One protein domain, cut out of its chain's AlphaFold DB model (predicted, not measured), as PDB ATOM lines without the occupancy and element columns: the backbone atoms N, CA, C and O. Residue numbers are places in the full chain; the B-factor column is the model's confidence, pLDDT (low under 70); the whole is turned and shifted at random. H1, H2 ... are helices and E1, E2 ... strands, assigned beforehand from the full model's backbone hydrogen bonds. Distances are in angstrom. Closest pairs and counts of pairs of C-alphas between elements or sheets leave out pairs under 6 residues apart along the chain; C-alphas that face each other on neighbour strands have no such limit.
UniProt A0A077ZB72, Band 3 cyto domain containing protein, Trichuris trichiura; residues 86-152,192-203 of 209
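Overview. This is residues 86 to 152 and 192 to 203 of the 209 residues of the protein "Band 3 cyto domain containing protein" of Trichuris trichiura (UniProt A0A077ZB72). A strongly twisted, branched sheet of five strands has the long strand E2 in its middle, and one helix, H1, stands away from it at the end of a long link. The 79 printed residues, mixed in class, run E1 E2 E3 H1 E4 E5. E1, E2 and E3 form a meander, each strand the antiparallel neighbour of the one before. The whole is loose, radius of gyration of the C-alphas 15.5 A, spanning 40 by 31 by 24 A.

Arrangement. Within hydrogen-bond range, N 89 and O 105, 2.9 A, join the hairpin of E1, residues 86 to 92, and E2, residues 102 to 111. E3, residues 113 to 116, forms a hairpin with E2, N 109 and O 115 at 2.9 A. E4, residues 192 to 196, is parallel to E2, N 193 and O 104 at 2.8 A. E3 and E4 lie on the other side of E2 from E1. E5, residues 199 to 202, forms a hairpin with E4, N 194 and O 201 at 2.9 A. H1, residues 134 to 145, is not on the sheet; its O i to N i+4 pairs are each within range.

Along the chain. E1, 19.5 A long, begins at C-alpha 86 (-28.326, -12.053, -51.862). E2 measures 27.4 A, H1 16.4 A. E5 ends at C-alpha 202 (-29.898, -0.363, -43.353).

Size, cuts and confidence. Residues 153 to 191 are not printed; C-alphas 152 and 192 are 24.2 A apart. The E3 to H1 link is long. Residues 97, 202 and 203 have pLDDT under 70.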
ATOM      1  N   GLU A  86     -29.158 -12.533 -52.967       95.81
ATOM      2  CA  GLU A  86     -28.326 -12.053 -51.862       95.81
ATOM      3  C   GLU A  86     -28.227 -13.133 -50.785       95.81
ATOM      4  O   GLU A  86     -29.230 -13.751 -50.420       95.81
ATOM      5  N   MET A  87     -27.034 -13.321 -50.226       96.05
ATOM      6  CA  MET A  87     -26.818 -14.159 -49.051       96.05
ATOM      7  C   MET A  87     -26.561 -13.286 -47.832       96.05
ATOM      8  O   MET A  87     -25.646 -12.459 -47.806       96.05
ATOM      9  N   LEU A  88     -27.350 -13.528 -46.787       95.83
ATOM     10  CA  LEU A  88     -27.232 -12.861 -45.500       95.83
ATOM     11  C   LEU A  88     -26.747 -13.851 -44.438       95.83
ATOM     12  O   LEU A  88     -27.123 -15.022 -44.449       95.83
ATOM     13  N   LYS A  89     -25.956 -13.365 -43.482       95.45
ATOM     14  CA  LYS A  89     -25.608 -14.094 -42.255       95.45
ATOM     15  C   LYS A  89     -26.064 -13.316 -41.030       95.45
ATOM     16  O   LYS A  89     -26.058 -12.085 -41.035       95.45
ATOM     17  N   LEU A  90     -26.468 -14.040 -39.991       95.37
ATOM     18  CA  LEU A  90     -26.856 -13.462 -38.711       95.37
ATOM     19  C   LEU A  90     -25.603 -13.151 -37.888       95.37
ATOM     20  O   LEU A  90     -24.727 -14.002 -37.744       95.37
ATOM     21  N   PHE A  91     -25.540 -11.949 -37.331       92.87
ATOM     22  CA  PHE A  91     -24.469 -11.490 -36.452       92.87
ATOM     23  C   PHE A  91     -25.052 -11.012 -35.125       92.87
ATOM     24  O   PHE A  91     -26.074 -10.320 -35.111       92.87
ATOM     25  N   ASP A  92     -24.374 -11.341 -34.026       91.84
ATOM     26  CA  ASP A  92     -24.598 -10.699 -32.732       91.84
ATOM     27  C   ASP A  92     -23.949  -9.310 -32.752       91.84
ATOM     28  O   ASP A  92     -22.792  -9.152 -33.141       91.84
ATOM     29  N   ILE A  93     -24.731  -8.299 -32.384       87.30
ATOM     30  CA  ILE A  93     -24.331  -6.890 -32.357       87.30
ATOM     31  C   ILE A  93     -24.612  -6.251 -30.993       87.30
ATOM     32  O   ILE A  93     -24.632  -5.025 -30.884       87.30
ATOM     33  N   ARG A  94     -24.802  -7.056 -29.937       85.56
ATOM     34  CA  ARG A  94     -24.958  -6.558 -28.557       85.56
ATOM     35  C   ARG A  94     -23.764  -5.713 -28.122       85.56
ATOM     36  O   ARG A  94     -23.944  -4.733 -27.412       85.56
ATOM     37  N   SER A  95     -22.561  -6.061 -28.580       84.17
ATOM     38  CA  SER A  95     -21.333  -5.302 -28.313       84.17
ATOM     39  C   SER A  95     -21.270  -3.955 -29.043       84.17
ATOM     40  O   SER A  95     -20.516  -3.077 -28.635       84.17
ATOM     41  N   GLU A  96     -22.065  -3.761 -30.097       79.86
ATOM     42  CA  GLU A  96     -22.060  -2.547 -30.923       79.86
ATOM     43  C   GLU A  96     -23.036  -1.470 -30.412       79.86
ATOM     44  O   GLU A  96     -23.275  -0.487 -31.111       79.86
ATOM     45  N   ASN A  97     -23.621  -1.646 -29.216       67.96
ATOM     46  CA  ASN A  97     -24.569  -0.714 -28.584       67.96
ATOM     47  C   ASN A  97     -25.722  -0.273 -29.506       67.96
ATOM     48  O   ASN A  97     -26.157   0.881 -29.490       67.96
ATOM     49  N   ARG A  98     -26.229  -1.191 -30.335       70.74
ATOM     50  CA  ARG A  98     -27.370  -0.928 -31.222       70.74
ATOM     51  C   ARG A  98     -28.690  -1.337 -30.571       70.74
ATOM     52  O   ARG A  98     -28.729  -2.129 -29.639       70.74
ATOM     53  N   PHE A  99     -29.793  -0.813 -31.108       70.41
ATOM     54  CA  PHE A  99     -31.155  -1.061 -30.609       70.41
ATOM     55  C   PHE A  99     -31.615  -2.529 -30.689       70.41
ATOM     56  O   PHE A  99     -32.616  -2.885 -30.078       70.41
ATOM     57  N   SER A 100     -30.916  -3.373 -31.453       76.90
ATOM     58  CA  SER A 100     -31.202  -4.803 -31.591       76.90
ATOM     59  C   SER A 100     -29.991  -5.615 -31.156       76.90
ATOM     60  O   SER A 100     -28.860  -5.216 -31.415       76.90
ATOM     61  N   ALA A 101     -30.238  -6.775 -30.549       86.62
ATOM     62  CA  ALA A 101     -29.199  -7.717 -30.147       86.62
ATOM     63  C   ALA A 101     -28.536  -8.425 -31.339       86.62
ATOM     64  O   ALA A 101     -27.374  -8.806 -31.259       86.62
ATOM     65  N   VAL A 102     -29.267  -8.616 -32.438       93.46
ATOM     66  CA  VAL A 102     -28.784  -9.328 -33.628       93.46
ATOM     67  C   VAL A 102     -29.165  -8.587 -34.904       93.46
ATOM     68  O   VAL A 102     -30.104  -7.780 -34.916       93.46
ATOM     69  N   CYS A 103     -28.435  -8.847 -35.987       93.91
ATOM     70  CA  CYS A 103     -28.758  -8.338 -37.315       93.91
ATOM     71  C   CYS A 103     -28.316  -9.269 -38.440       93.91
ATOM     72  O   CYS A 103     -27.340 -10.003 -38.296       93.91
ATOM     73  N   TRP A 104     -28.981  -9.163 -39.586       95.08
ATOM     74  CA  TRP A 104     -28.577  -9.822 -40.823       95.08
ATOM     75  C   TRP A 104     -27.632  -8.917 -41.605       95.08
ATOM     76  O   TRP A 104     -27.986  -7.778 -41.903       95.08
ATOM     77  N   ARG A 105     -26.439  -9.405 -41.947       93.21
ATOM     78  CA  ARG A 105     -25.492  -8.699 -42.820       93.21
ATOM     79  C   ARG A 105     -25.318  -9.450 -44.123       93.21
ATOM     80  O   ARG A 105     -25.191 -10.673 -44.119       93.21
ATOM     81  N   GLU A 106     -25.306  -8.705 -45.214       94.49
ATOM     82  CA  GLU A 106     -24.979  -9.222 -46.537       94.49
ATOM     83  C   GLU A 106     -23.519  -9.671 -46.602       94.49
ATOM     84  O   GLU A 106     -22.630  -8.954 -46.150       94.49
ATOM     85  N   VAL A 107     -23.284 -10.876 -47.122       95.12
ATOM     86  CA  VAL A 107     -21.940 -11.470 -47.209       95.12
ATOM     87  C   VAL A 107     -21.545 -11.869 -48.622       95.12
ATOM     88  O   VAL A 107     -20.358 -11.858 -48.929       95.12
ATOM     89  N   SER A 108     -22.517 -12.185 -49.474       96.13
ATOM     90  CA  SER A 108     -22.312 -12.495 -50.888       96.13
ATOM     91  C   SER A 108     -23.556 -12.122 -51.687       96.13
ATOM     92  O   SER A 108     -24.662 -12.107 -51.139       96.13
ATOM     93  N   ARG A 109     -23.390 -11.880 -52.986       96.02
ATOM     94  CA  ARG A 109     -24.486 -11.643 -53.929       96.02
ATOM     95  C   ARG A 109     -24.176 -12.220 -55.307       96.02
ATOM     96  O   ARG A 109     -23.012 -12.347 -55.679       96.02
ATOM     97  N   TRP A 110     -25.224 -12.541 -56.062       96.78
ATOM     98  CA  TRP A 110     -25.128 -13.163 -57.377       96.78
ATOM     99  C   TRP A 110     -25.968 -12.441 -58.420       96.78
ATOM    100  O   TRP A 110     -27.176 -12.265 -58.257       96.78
ATOM    101  N   ILE A 111     -25.319 -12.121 -59.538       92.45
ATOM    102  CA  ILE A 111     -25.955 -11.806 -60.819       92.45
ATOM    103  C   ILE A 111     -25.105 -12.411 -61.938       92.45
ATOM    104  O   ILE A 111     -24.167 -11.799 -62.445       92.45
ATOM    105  N   LYS A 112     -25.398 -13.670 -62.287       89.43
ATOM    106  CA  LYS A 112     -24.549 -14.575 -63.099       89.43
ATOM    107  C   LYS A 112     -23.201 -14.932 -62.448       89.43
ATOM    108  O   LYS A 112     -22.826 -16.097 -62.456       89.43
ATOM    109  N   TYR A 113     -22.508 -13.951 -61.880       95.29
ATOM    110  CA  TYR A 113     -21.264 -14.080 -61.125       95.29
ATOM    111  C   TYR A 113     -21.501 -13.802 -59.645       95.29
ATOM    112  O   TYR A 113     -22.437 -13.083 -59.295       95.29
ATOM    113  N   GLU A 114     -20.632 -14.348 -58.805       96.59
ATOM    114  CA  GLU A 114     -20.580 -14.085 -57.374       96.59
ATOM    115  C   GLU A 114     -19.693 -12.888 -57.060       96.59
ATOM    116  O   GLU A 114     -18.594 -12.746 -57.599       96.59
ATOM    117  N   GLU A 115     -20.148 -12.066 -56.126       96.04
ATOM    118  CA  GLU A 115     -19.332 -11.096 -55.408       96.04
ATOM    119  C   GLU A 115     -19.476 -11.375 -53.911       96.04
ATOM    120  O   GLU A 115     -20.576 -11.623 -53.419       96.04
ATOM    121  N   THR A 116     -18.367 -11.323 -53.178       95.11
ATOM    122  CA  THR A 116     -18.295 -11.648 -51.745       95.11
ATOM    123  C   THR A 116     -17.739 -10.451 -50.990       95.11
ATOM    124  O   THR A 116     -16.871  -9.746 -51.504       95.11
ATOM    125  N   VAL A 117     -18.208 -10.210 -49.768       94.14
ATOM    126  CA  VAL A 117     -17.626  -9.186 -48.898       94.14
ATOM    127  C   VAL A 117     -16.281  -9.675 -48.367       94.14
ATOM    128  O   VAL A 117     -16.198 -10.694 -47.682       94.14
ATOM    129  N   GLU A 118     -15.222  -8.928 -48.660       90.40
ATOM    130  CA  GLU A 118     -13.883  -9.181 -48.138       90.40
ATOM    131  C   GLU A 118     -13.802  -8.788 -46.654       90.40
ATOM    132  O   GLU A 118     -14.063  -7.640 -46.283       90.40
ATOM    133  N   THR A 119     -13.407  -9.741 -45.804       80.49
ATOM    134  CA  THR A 119     -13.391  -9.606 -44.336       80.49
ATOM    135  C   THR A 119     -12.529  -8.444 -43.833       80.49
ATOM    136  O   THR A 119     -12.842  -7.847 -42.808       80.49
ATOM    137  N   GLU A 120     -11.446  -8.119 -44.541       76.60
ATOM    138  CA  GLU A 120     -10.464  -7.120 -44.100       76.60
ATOM    139  C   GLU A 120     -10.768  -5.708 -44.610       76.60
ATOM    140  O   GLU A 120     -10.464  -4.724 -43.939       76.60
ATOM    141  N   SER A 121     -11.377  -5.591 -45.791       78.65
ATOM    142  CA  SER A 121     -11.541  -4.311 -46.485       78.65
ATOM    143  C   SER A 121     -12.974  -3.772 -46.438       78.65
ATOM    144  O   SER A 121     -13.192  -2.616 -46.810       78.65
ATOM    145  N   ASN A 122     -13.953  -4.578 -45.990       85.70
ATOM    146  CA  ASN A 122     -15.386  -4.285 -46.124       85.70
ATOM    147  C   ASN A 122     -15.711  -3.768 -47.533       85.70
ATOM    148  O   ASN A 122     -16.409  -2.769 -47.709       85.70
ATOM    149  N   ARG A 123     -15.146  -4.429 -48.545       91.12
ATOM    150  CA  ARG A 123     -15.359  -4.137 -49.959       91.12
ATOM    151  C   ARG A 123     -15.836  -5.404 -50.652       91.12
ATOM    152  O   ARG A 123     -15.492  -6.514 -50.254       91.12
ATOM    153  N   TRP A 124     -16.625  -5.229 -51.705       94.08
ATOM    154  CA  TRP A 124     -16.968  -6.317 -52.608       94.08
ATOM    155  C   TRP A 124     -15.732  -6.815 -53.365       94.08
ATOM    156  O   TRP A 124     -14.943  -6.015 -53.885       94.08
ATOM    157  N   SER A 125     -15.593  -8.137 -53.442       94.56
ATOM    158  CA  SER A 125     -14.619  -8.796 -54.302       94.56
ATOM    159  C   SER A 125     -14.924  -8.533 -55.779       94.56
ATOM    160  O   SER A 125     -15.977  -8.010 -56.148       94.56
ATOM    161  N   LYS A 126     -13.978  -8.873 -56.660       94.94
ATOM    162  CA  LYS A 126     -14.260  -8.876 -58.101       94.94
ATOM    163  C   LYS A 126     -15.282  -9.980 -58.424       94.94
ATOM    164  O   LYS A 126     -15.209 -11.049 -57.810       94.94
ATOM    165  N   PRO A 127     -16.167  -9.765 -59.414       96.51
ATOM    166  CA  PRO A 127     -17.094 -10.797 -59.851       96.51
ATOM    167  C   PRO A 127     -16.321 -12.041 -60.293       96.51
ATOM    168  O   PRO A 127     -15.372 -11.948 -61.077       96.51
ATOM    169  N   HIS A 128     -16.713 -13.199 -59.773       95.66
ATOM    170  CA  HIS A 128     -16.061 -14.475 -60.042       95.66
ATOM    171  C   HIS A 128     -17.082 -15.606 -60.186       95.66
ATOM    172  O   HIS A 128     -18.273 -15.451 -59.922       95.66
ATOM    173  N   ILE A 129     -16.620 -16.753 -60.681       96.40
ATOM    174  CA  ILE A 129     -17.445 -17.957 -60.789       96.40
ATOM    175  C   ILE A 129     -17.480 -18.629 -59.416       96.40
ATOM    176  O   ILE A 129     -16.424 -18.895 -58.839       96.40
ATOM    177  N   THR A 130     -18.676 -18.931 -58.914       92.76
ATOM    178  CA  THR A 130     -18.859 -19.646 -57.646       92.76
ATOM    179  C   THR A 130     -18.247 -21.036 -57.700       92.76
ATOM    180  O   THR A 130     -18.522 -21.820 -58.610       92.76
ATOM    181  N   LEU A 131     -17.476 -21.370 -56.669       92.54
ATOM    182  CA  LEU A 131     -16.937 -22.708 -56.456       92.54
ATOM    183  C   LEU A 131     -17.620 -23.330 -55.234       92.54
ATOM    184  O   LEU A 131     -17.304 -22.999 -54.094       92.54
ATOM    185  N   LEU A 132     -18.568 -24.241 -55.471       92.47
ATOM    186  CA  LEU A 132     -19.240 -24.987 -54.405       92.47
ATOM    187  C   LEU A 132     -18.486 -26.280 -54.099       92.47
ATOM    188  O   LEU A 132     -18.095 -27.019 -55.003       92.47
ATOM    189  N   THR A 133     -18.327 -26.593 -52.815       93.54
ATOM    190  CA  THR A 133     -17.788 -27.897 -52.413       93.54
ATOM    191  C   THR A 133     -18.849 -28.984 -52.577       93.54
ATOM    192  O   THR A 133     -20.042 -28.749 -52.358       93.54
ATOM    193  N   LEU A 134     -18.417 -30.206 -52.903       94.49
ATOM    194  CA  LEU A 134     -19.321 -31.356 -52.978       94.49
ATOM    195  C   LEU A 134     -20.075 -31.557 -51.657       94.49
ATOM    196  O   LEU A 134     -21.276 -31.795 -51.669       94.49
ATOM    197  N   GLN A 135     -19.397 -31.392 -50.519       95.82
ATOM    198  CA  GLN A 135     -20.013 -31.513 -49.199       95.82
ATOM    199  C   GLN A 135     -21.219 -30.576 -49.035       95.82
ATOM    200  O   GLN A 135     -22.270 -31.025 -48.578       95.82
ATOM    201  N   CYS A 136     -21.104 -29.311 -49.451       94.13
ATOM    202  CA  CYS A 136     -22.217 -28.363 -49.391       94.13
ATOM    203  C   CYS A 136     -23.396 -28.801 -50.275       94.13
ATOM    204  O   CYS A 136     -24.545 -28.700 -49.848       94.13
ATOM    205  N   LEU A 137     -23.131 -29.342 -51.470       93.21
ATOM    206  CA  LEU A 137     -24.180 -29.852 -52.366       93.21
ATOM    207  C   LEU A 137     -24.907 -31.068 -51.776       93.21
ATOM    208  O   LEU A 137     -26.127 -31.180 -51.892       93.21
ATOM    209  N   LEU A 138     -24.176 -31.963 -51.106       94.22
ATOM    210  CA  LEU A 138     -24.760 -33.124 -50.431       94.22
ATOM    211  C   LEU A 138     -25.615 -32.723 -49.236       94.22
ATOM    212  O   LEU A 138     -26.712 -33.251 -49.061       94.22
ATOM    213  N   GLN A 139     -25.136 -31.770 -48.436       92.64
ATOM    214  CA  GLN A 139     -25.906 -31.218 -47.329       92.64
ATOM    215  C   GLN A 139     -27.187 -30.553 -47.832       92.64
ATOM    216  O   GLN A 139     -28.253 -30.865 -47.314       92.64
ATOM    217  N   LEU A 140     -27.110 -29.735 -48.887       91.69
ATOM    218  CA  LEU A 140     -28.281 -29.105 -49.499       91.69
ATOM    219  C   LEU A 140     -29.299 -30.143 -49.990       91.69
ATOM    220  O   LEU A 140     -30.482 -30.051 -49.663       91.69
ATOM    221  N   ARG A 141     -28.843 -31.163 -50.728       91.23
ATOM    222  CA  ARG A 141     -29.700 -32.268 -51.185       91.23
ATOM    223  C   ARG A 141     -30.390 -32.949 -50.006       91.23
ATOM    224  O   ARG A 141     -31.589 -33.212 -50.069       91.23
ATOM    225  N   ASN A 142     -29.632 -33.248 -48.954       90.86
ATOM    226  CA  ASN A 142     -30.164 -33.905 -47.770       90.86
ATOM    227  C   ASN A 142     -31.182 -33.020 -47.060       90.86
ATOM    228  O   ASN A 142     -32.243 -33.529 -46.736       90.86
ATOM    229  N   SER A 143     -30.924 -31.718 -46.906       87.93
ATOM    230  CA  SER A 143     -31.876 -30.776 -46.316       87.93
ATOM    231  C   SER A 143     -33.193 -30.743 -47.087       87.93
ATOM    232  O   SER A 143     -34.248 -30.858 -46.474       87.93
ATOM    233  N   ILE A 144     -33.154 -30.669 -48.421       89.30
ATOM    234  CA  ILE A 144     -34.374 -30.703 -49.246       89.30
ATOM    235  C   ILE A 144     -35.107 -32.043 -49.071       89.30
ATOM    236  O   ILE A 144     -36.321 -32.072 -48.891       89.30
ATOM    237  N   ARG A 145     -34.375 -33.165 -49.073       87.47
ATOM    238  CA  ARG A 145     -34.953 -34.511 -48.952       87.47
ATOM    239  C   ARG A 145     -35.525 -34.811 -47.564       87.47
ATOM    240  O   ARG A 145     -36.541 -35.489 -47.476       87.47
ATOM    241  N   SER A 146     -34.862 -34.379 -46.493       81.79
ATOM    242  CA  SER A 146     -35.193 -34.748 -45.110       81.79
ATOM    243  C   SER A 146     -36.347 -33.936 -44.522       81.79
ATOM    244  O   SER A 146     -36.633 -34.076 -43.337       81.79
ATOM    245  N   GLY A 147     -36.992 -33.088 -45.323       70.10
ATOM    246  CA  GLY A 147     -38.078 -32.228 -44.872       70.10
ATOM    247  C   GLY A 147     -37.617 -30.815 -44.543       70.10
ATOM    248  O   GLY A 147     -37.996 -30.276 -43.509       70.10
ATOM    249  N   ALA A 148     -36.816 -30.185 -45.406       74.34
ATOM    250  CA  ALA A 148     -36.847 -28.728 -45.458       74.34
ATOM    251  C   ALA A 148     -38.292 -28.296 -45.719       74.34
ATOM    252  O   ALA A 148     -38.997 -28.900 -46.532       74.34
ATOM    253  N   GLU A 149     -38.732 -27.266 -45.008       79.93
ATOM    254  CA  GLU A 149     -40.042 -26.689 -45.244       79.93
ATOM    255  C   GLU A 149     -40.108 -26.169 -46.686       79.93
ATOM    256  O   GLU A 149     -39.399 -25.233 -47.056       79.93
ATOM    257  N   LEU A 150     -40.951 -26.802 -47.501       85.45
ATOM    258  CA  LEU A 150     -41.184 -26.412 -48.882       85.45
ATOM    259  C   LEU A 150     -42.586 -25.819 -48.991       85.45
ATOM    260  O   LEU A 150     -43.575 -26.545 -49.068       85.45
ATOM    261  N   MET A 151     -42.662 -24.491 -48.989       88.72
ATOM    262  CA  MET A 151     -43.890 -23.769 -49.298       88.72
ATOM    263  C   MET A 151     -43.779 -23.177 -50.705       88.72
ATOM    264  O   MET A 151     -42.972 -22.279 -50.939       88.72
ATOM    265  N   LEU A 152     -44.585 -23.679 -51.636       89.75
ATOM    266  CA  LEU A 152     -44.678 -23.165 -53.004       89.75
ATOM    267  C   LEU A 152     -45.932 -22.299 -53.151       89.75
ATOM    268  O   LEU A 152     -46.899 -22.489 -52.415       89.75
ATOM    269  N   LYS A 192     -31.885  -5.923 -41.409       92.64
ATOM    270  CA  LYS A 192     -30.987  -6.246 -42.520       92.64
ATOM    271  C   LYS A 192     -30.076  -5.060 -42.827       92.64
ATOM    272  O   LYS A 192     -30.551  -3.935 -43.005       92.64
ATOM    273  N   TYR A 193     -28.784  -5.339 -42.928       90.85
ATOM    274  CA  TYR A 193     -27.753  -4.403 -43.339       90.85
ATOM    275  C   TYR A 193     -27.065  -4.890 -44.614       90.85
ATOM    276  O   TYR A 193     -26.574  -6.017 -44.673       90.85
ATOM    277  N   GLN A 194     -27.003  -4.011 -45.606       91.09
ATOM    278  CA  GLN A 194     -26.291  -4.219 -46.863       91.09
ATOM    279  C   GLN A 194     -24.982  -3.440 -46.845       91.09
ATOM    280  O   GLN A 194     -24.860  -2.430 -46.142       91.09
ATOM    281  N   LEU A 195     -24.001  -3.901 -47.615       89.28
ATOM    282  CA  LEU A 195     -22.732  -3.196 -47.728       89.28
ATOM    283  C   LEU A 195     -22.859  -2.049 -48.738       89.28
ATOM    284  O   LEU A 195     -22.964  -2.272 -49.945       89.28
ATOM    285  N   VAL A 196     -22.811  -0.812 -48.240       86.40
ATOM    286  CA  VAL A 196     -22.863   0.411 -49.048       86.40
ATOM    287  C   VAL A 196     -21.533   1.147 -48.912       86.40
ATOM    288  O   VAL A 196     -21.174   1.655 -47.847       86.40
ATOM    289  N   GLY A 197     -20.766   1.185 -50.002       83.59
ATOM    290  CA  GLY A 197     -19.386   1.667 -49.966       83.59
ATOM    291  C   GLY A 197     -18.526   0.753 -49.091       83.59
ATOM    292  O   GLY A 197     -18.310  -0.399 -49.447       83.59
ATOM    293  N   SER A 198     -18.072   1.267 -47.946       83.29
ATOM    294  CA  SER A 198     -17.271   0.519 -46.961       83.29
ATOM    295  C   SER A 198     -17.976   0.355 -45.610       83.29
ATOM    296  O   SER A 198     -17.326   0.089 -44.599       83.29
ATOM    297  N   LYS A 199     -19.297   0.584 -45.548       85.02
ATOM    298  CA  LYS A 199     -20.080   0.511 -44.305       85.02
ATOM    299  C   LYS A 199     -21.380  -0.260 -44.503       85.02
ATOM    300  O   LYS A 199     -22.025  -0.174 -45.541       85.02
ATOM    301  N   TYR A 200     -21.788  -0.974 -43.460       83.91
ATOM    302  CA  TYR A 200     -23.081  -1.648 -43.410       83.91
ATOM    303  C   TYR A 200     -24.198  -0.642 -43.113       83.91
ATOM    304  O   TYR A 200     -24.260  -0.086 -42.015       83.91
ATOM    305  N   GLY A 201     -25.078  -0.418 -44.086       78.25
ATOM    306  CA  GLY A 201     -26.234   0.474 -43.991       78.25
ATOM    307  C   GLY A 201     -27.543  -0.307 -43.970       78.25
ATOM    308  O   GLY A 201     -27.652  -1.371 -44.576       78.25
ATOM    309  N   CYS A 202     -28.549   0.187 -43.246       69.24
ATOM    310  CA  CYS A 202     -29.898  -0.363 -43.353       69.24
ATOM    311  C   CYS A 202     -30.531   0.255 -44.602       69.24
ATOM    312  O   CYS A 202     -30.542   1.480 -44.716       69.24
ATOM    313  N   GLY A 203     -31.069  -0.553 -45.521       55.49
ATOM    314  CA  GLY A 203     -31.641  -0.104 -46.806       55.49
ATOM    315  C   GLY A 203     -32.813   0.894 -46.718       55.49
ATOM    316  O   GLY A 203     -33.454   1.185 -47.719       55.49
TER     317      GLY A 203